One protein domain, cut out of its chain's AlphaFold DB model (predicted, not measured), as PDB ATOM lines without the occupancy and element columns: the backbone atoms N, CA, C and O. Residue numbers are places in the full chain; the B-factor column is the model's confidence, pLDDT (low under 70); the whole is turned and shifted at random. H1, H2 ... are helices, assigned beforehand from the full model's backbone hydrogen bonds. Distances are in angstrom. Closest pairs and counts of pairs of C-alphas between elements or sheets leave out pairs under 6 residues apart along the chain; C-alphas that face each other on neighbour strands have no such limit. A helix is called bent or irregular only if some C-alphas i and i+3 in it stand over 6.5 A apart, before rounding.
ATOM      1  N   ALA A  93      17.905 -48.211  39.066       88.00
ATOM      2  CA  ALA A  93      17.501 -49.264  38.123       88.00
ATOM      3  C   ALA A  93      16.147 -48.981  37.442       88.00
ATOM      4  O   ALA A  93      16.032 -49.098  36.226       88.00
ATOM      5  N   ALA A  94      15.163 -48.496  38.208       92.12
ATOM      6  CA  ALA A  94      13.826 -48.153  37.714       92.12
ATOM      7  C   ALA A  94      13.799 -47.016  36.673       92.12
ATOM      8  O   ALA A  94      12.827 -46.875  35.941       92.12
ATOM      9  N   GLN A  95      14.847 -46.190  36.607       91.06
ATOM     10  CA  GLN A  95      14.940 -45.051  35.692       91.06
ATOM     11  C   GLN A  95      15.935 -45.294  34.549       91.06
ATOM     12  O   GLN A  95      16.096 -44.424  33.691       91.06
ATOM     13  N   GLN A  96      16.597 -46.456  34.500       87.38
ATOM     14  CA  GLN A  96      17.637 -46.730  33.504       87.38
ATOM     15  C   GLN A  96      17.105 -46.674  32.072       87.38
ATOM     16  O   GLN A  96      17.747 -46.068  31.216       87.38
ATOM     17  N   ASP A  97      15.933 -47.248  31.804       89.75
ATOM     18  CA  ASP A  97      15.373 -47.268  30.448       89.75
ATOM     19  C   ASP A  97      14.933 -45.875  29.991       89.75
ATOM     20  O   ASP A  97      15.219 -45.468  28.863       89.75
ATOM     21  N   ALA A  98      14.342 -45.086  30.895       90.06
ATOM     22  CA  ALA A  98      14.007 -43.689  30.631       90.06
ATOM     23  C   ALA A  98      15.267 -42.842  30.373       90.06
ATOM     24  O   ALA A  98      15.302 -42.046  29.432       90.06
ATOM     25  N   ALA A  99      16.329 -43.047  31.157       87.44
ATOM     26  CA  ALA A  99      17.603 -42.360  30.976       87.44
ATOM     27  C   ALA A  99      18.301 -42.746  29.663       87.44
ATOM     28  O   ALA A  99      18.791 -41.862  28.958       87.44
ATOM     29  N   LYS A 100      18.301 -44.034  29.289       86.81
ATOM     30  CA  LYS A 100      18.817 -44.514  27.996       86.81
ATOM     31  C   LYS A 100      18.048 -43.894  26.832       86.81
ATOM     32  O   LYS A 100      18.667 -43.360  25.913       86.81
ATOM     33  N   ALA A 101      16.715 -43.898  26.891       90.19
ATOM     34  CA  ALA A 101      15.872 -43.294  25.862       90.19
ATOM     35  C   ALA A 101      16.132 -41.784  25.721       90.19
ATOM     36  O   ALA A 101      16.240 -41.266  24.609       90.19
ATOM     37  N   GLN A 102      16.293 -41.074  26.840       90.12
ATOM     38  CA  GLN A 102      16.623 -39.650  26.828       90.12
ATOM     39  C   GLN A 102      18.037 -39.383  26.294       90.12
ATOM     40  O   GLN A 102      18.241 -38.426  25.546       90.12
ATOM     41  N   GLY A 103      19.011 -40.228  26.642       87.38
ATOM     42  CA  GLY A 103      20.366 -40.180  26.098       87.38
ATOM     43  C   GLY A 103      20.378 -40.353  24.580       87.38
ATOM     44  O   GLY A 103      20.967 -39.531  23.881       87.38
ATOM     45  N   ALA A 104      19.646 -41.343  24.064       88.12
ATOM     46  CA  ALA A 104      19.502 -41.575  22.629       88.12
ATOM     47  C   ALA A 104      18.884 -40.366  21.904       88.12
ATOM     48  O   ALA A 104      19.405 -39.933  20.878       88.12
ATOM     49  N   LYS A 105      17.831 -39.755  22.471       90.81
ATOM     50  CA  LYS A 105      17.225 -38.525  21.924       90.81
ATOM     51  C   LYS A 105      18.213 -37.357  21.876       90.81
ATOM     52  O   LYS A 105      18.302 -36.668  20.863       90.81
ATOM     53  N   ARG A 106      18.969 -37.131  22.956       91.62
ATOM     54  CA  ARG A 106      19.993 -36.071  23.008       91.62
ATOM     55  C   ARG A 106      21.105 -36.310  21.991       91.62
ATOM     56  O   ARG A 106      21.511 -35.370  21.314       91.62
ATOM     57  N   TYR A 107      21.558 -37.555  21.857       85.19
ATOM     58  CA  TYR A 107      22.578 -37.926  20.881       85.19
ATOM     59  C   TYR A 107      22.105 -37.679  19.447       85.19
ATOM     60  O   TYR A 107      22.819 -37.055  18.669       85.19
ATOM     61  N   GLN A 108      20.871 -38.066  19.119       90.06
ATOM     62  CA  GLN A 108      20.284 -37.801  17.806       90.06
ATOM     63  C   GLN A 108      20.254 -36.297  17.484       90.06
ATOM     64  O   GLN A 108      20.722 -35.881  16.425       90.06
ATOM     65  N   GLY A 109      19.796 -35.461  18.423       91.31
ATOM     66  CA  GLY A 109      19.793 -34.002  18.245       91.31
ATOM     67  C   GLY A 109      21.198 -33.397  18.094       91.31
ATOM     68  O   GLY A 109      21.391 -32.451  17.321       91.31
ATOM     69  N   PHE A 110      22.195 -33.958  18.787       87.50
ATOM     70  CA  PHE A 110      23.601 -33.599  18.598       87.50
ATOM     71  C   PHE A 110      24.081 -33.943  17.183       87.50
ATOM     72  O   PHE A 110      24.623 -33.066  16.513       87.50
ATOM     73  N   ILE A 111      23.831 -35.164  16.699       90.00
ATOM     74  CA  ILE A 111      24.221 -35.601  15.350       90.00
ATOM     75  C   ILE A 111      23.572 -34.732  14.273       90.00
ATOM     76  O   ILE A 111      24.250 -34.304  13.343       90.00
ATOM     77  N   GLU A 112      22.291 -34.399  14.412       90.25
ATOM     78  CA  GLU A 112      21.606 -33.502  13.478       90.25
ATOM     79  C   GLU A 112      22.216 -32.098  13.469       90.25
ATOM     80  O   GLU A 112      22.400 -31.490  12.412       90.25
ATOM     81  N   THR A 113      22.557 -31.567  14.644       88.94
ATOM     82  CA  THR A 113      23.184 -30.246  14.767       88.94
ATOM     83  C   THR A 113      24.596 -30.243  14.190       88.94
ATOM     84  O   THR A 113      24.942 -29.329  13.440       88.94
ATOM     85  N   LEU A 114      25.382 -31.286  14.467       83.50
ATOM     86  CA  LEU A 114      26.712 -31.480  13.902       83.50
ATOM     87  C   LEU A 114      26.648 -31.637  12.378       83.50
ATOM     88  O   LEU A 114      27.397 -30.973  11.669       83.50
ATOM     89  N   GLY A 115      25.715 -32.442  11.867       81.75
ATOM     90  CA  GLY A 115      25.497 -32.639  10.435       81.75
ATOM     91  C   GLY A 115      25.169 -31.331   9.717       81.75
ATOM     92  O   GLY A 115      25.814 -30.999   8.722       81.75
ATOM     93  N   ARG A 116      24.242 -30.530  10.265       87.25
ATOM     94  CA  ARG A 116      23.926 -29.188   9.738       87.25
ATOM     95  C   ARG A 116      25.145 -28.270   9.732       87.25
ATOM     96  O   ARG A 116      25.342 -27.515   8.786       87.25
ATOM     97  N   ARG A 117      25.960 -28.315  10.785       81.94
ATOM     98  CA  ARG A 117      27.164 -27.489  10.907       81.94
ATOM     99  C   ARG A 117      28.247 -27.893   9.901       81.94
ATOM    100  O   ARG A 117      28.822 -27.023   9.254       81.94
ATOM    101  N   LEU A 118      28.476 -29.194   9.716       79.00
ATOM    102  CA  LEU A 118      29.425 -29.719   8.730       79.00
ATOM    103  C   LEU A 118      29.026 -29.346   7.296       79.00
ATOM    104  O   LEU A 118      29.882 -28.926   6.524       79.00
ATOM    105  N   GLN A 119      27.735 -29.425   6.958       82.25
ATOM    106  CA  GLN A 119      27.224 -29.024   5.640       82.25
ATOM    107  C   GLN A 119      27.439 -27.535   5.332       82.25
ATOM    108  O   GLN A 119      27.605 -27.173   4.171       82.25
ATOM    109  N   ARG A 120      27.460 -26.670   6.355       82.06
ATOM    110  CA  ARG A 120      27.741 -25.230   6.201       82.06
ATOM    111  C   ARG A 120      29.230 -24.913   6.040       82.06
ATOM    112  O   ARG A 120      29.564 -23.808   5.631       82.06
ATOM    113  N   GLY A 121      30.120 -25.863   6.339       72.44
ATOM    114  CA  GLY A 121      31.572 -25.655   6.299       72.44
ATOM    115  C   GLY A 121      32.132 -24.872   7.495       72.44
ATOM    116  O   GLY A 121      33.293 -24.457   7.467       72.44
ATOM    117  N   ASP A 122      31.344 -24.682   8.557       69.19
ATOM    118  CA  ASP A 122      31.745 -23.913   9.737       69.19
ATOM    119  C   ASP A 122      32.719 -24.713  10.617       69.19
ATOM    120  O   ASP A 122      32.326 -25.579  11.407       69.19
ATOM    121  N   SER A 123      34.014 -24.403  10.508       74.31
ATOM    122  CA  SER A 123      35.061 -25.023  11.328       74.31
ATOM    123  C   SER A 123      34.952 -24.591  12.795       74.31
ATOM    124  O   SER A 123      35.234 -23.443  13.137       74.31
ATOM    125  N   LEU A 124      34.597 -25.534  13.675       69.31
ATOM    126  CA  LEU A 124      34.609 -25.359  15.135       69.31
ATOM    127  C   LEU A 124      35.971 -24.882  15.654       69.31
ATOM    128  O   LEU A 124      36.040 -23.998  16.500       69.31
ATOM    129  N   VAL A 125      37.058 -25.392  15.072       66.25
ATOM    130  CA  VAL A 125      38.429 -24.983  15.413       66.25
ATOM    131  C   VAL A 125      38.649 -23.491  15.146       66.25
ATOM    132  O   VAL A 125      39.305 -22.807  15.931       66.25
ATOM    133  N   ARG A 126      38.073 -22.955  14.063       65.44
ATOM    134  CA  ARG A 126      38.204 -21.539  13.695       65.44
ATOM    135  C   ARG A 126      37.385 -20.616  14.600       65.44
ATOM    136  O   ARG A 126      37.825 -19.501  14.852       65.44
ATOM    137  N   GLU A 127      36.224 -21.065  15.072       64.75
ATOM    138  CA  GLU A 127      35.395 -20.331  16.041       64.75
ATOM    139  C   GLU A 127      36.115 -20.215  17.390       64.75
ATOM    140  O   GLU A 127      36.353 -19.108  17.866       64.75
ATOM    141  N   ILE A 128      36.594 -21.342  17.921       69.62
ATOM    142  CA  ILE A 128      37.327 -21.389  19.192       69.62
ATOM    143  C   ILE A 128      38.619 -20.557  19.119       69.62
ATOM    144  O   ILE A 128      38.941 -19.818  20.042       69.62
ATOM    145  N   SER A 129      39.349 -20.606  17.996       67.69
ATOM    146  CA  SER A 129      40.570 -19.798  17.812       67.69
ATOM    147  C   SER A 129      40.308 -18.285  17.854       67.69
ATOM    148  O   SER A 129      41.178 -17.525  18.284       67.69
ATOM    149  N   ARG A 130      39.122 -17.840  17.407       67.25
ATOM    150  CA  ARG A 130      38.696 -16.431  17.482       67.25
ATOM    151  C   ARG A 130      38.310 -16.035  18.903       67.25
ATOM    152  O   ARG A 130      38.621 -14.930  19.314       67.25
ATOM    153  N   GLU A 131      37.686 -16.935  19.652       64.75
ATOM    154  CA  GLU A 131      37.270 -16.677  21.034       64.75
ATOM    155  C   GLU A 131      38.463 -16.640  22.007       64.75
ATOM    156  O   GLU A 131      38.499 -15.821  22.922       64.75
ATOM    157  N   ILE A 132      39.493 -17.460  21.766       68.12
ATOM    158  CA  ILE A 132      40.732 -17.473  22.565       68.12
ATOM    159  C   ILE A 132      41.655 -16.284  22.224       68.12
ATOM    160  O   ILE A 132      42.490 -15.903  23.043       68.12
ATOM    161  N   THR A 133      41.500 -15.665  21.045       53.56
ATOM    162  CA  THR A 133      42.255 -14.462  20.647       53.56
ATOM    163  C   THR A 133      41.338 -13.234  20.670       53.56
ATOM    164  O   THR A 133      40.871 -12.816  19.609       53.56
ATOM    165  N   PRO A 134      41.056 -12.629  21.840       49.16
ATOM    166  CA  PRO A 134      40.306 -11.385  21.883       49.16
ATOM    167  C   PRO A 134      41.104 -10.282  21.175       49.16
ATOM    168  O   PRO A 134      42.334 -10.213  21.244       49.16
TER     169      PRO A 134
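This is residues 93 to 134 of the 171 residues of the protein "Conjugal transfer protein TraG" of Acidiphilium sp. 21-66-27 (UniProt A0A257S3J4). One long helix, H1, makes most of the length, and after a tight link at its far end the short helix H2 turns off from it, so that the two make an L with one long arm and one short arm and no packed core. The printed part has 42 residues with two named helices, H1 then H2, and no named strand; the class is all helix. The whole is extended, with a radius of gyration of the C-alphas of 15.9 A, and its outline is only just flat, spanning 48 by 24 by 9 A.

Look first at H1, residues 93 to 120, and then at H2, residues 124 to 132. The two are apart: no C-alpha of the one is within 8 A of the other. The link from H1 to H2, with 3 residues between them, is tight. Residues 93 to 113, which belong to H1, stand free, as do residues 115 to 121, of which 115 to 120 belong to H1, and residues 123 to 134, of which 124 to 132 belong to H2. In H2 every O i to N i+4 pair is within hydrogen-bond range; in H1 22 of 24 are.

Find C-alpha 93 at (17.501, -49.264, 38.123); from there H1 runs 41.2 A to C-alpha 120 at (27.741, -25.230, 6.201). H1 is irregular near its first residues, where C-alphas 94 and 97 are 7.5 A apart. Then find C-alpha 124 at (34.609, -25.359, 15.135), where H2 begins; it ends 12.4 A away at C-alpha 132, (40.732, -17.473, 22.565).

The two C-alphas farthest apart are those of Ala 94 and Pro 134, 48.0 A. The printed part has no cut. In the B-factor column the mean pLDDT of the printed part is 80.3, and residue 122 and residues 124 to 134 are under 70.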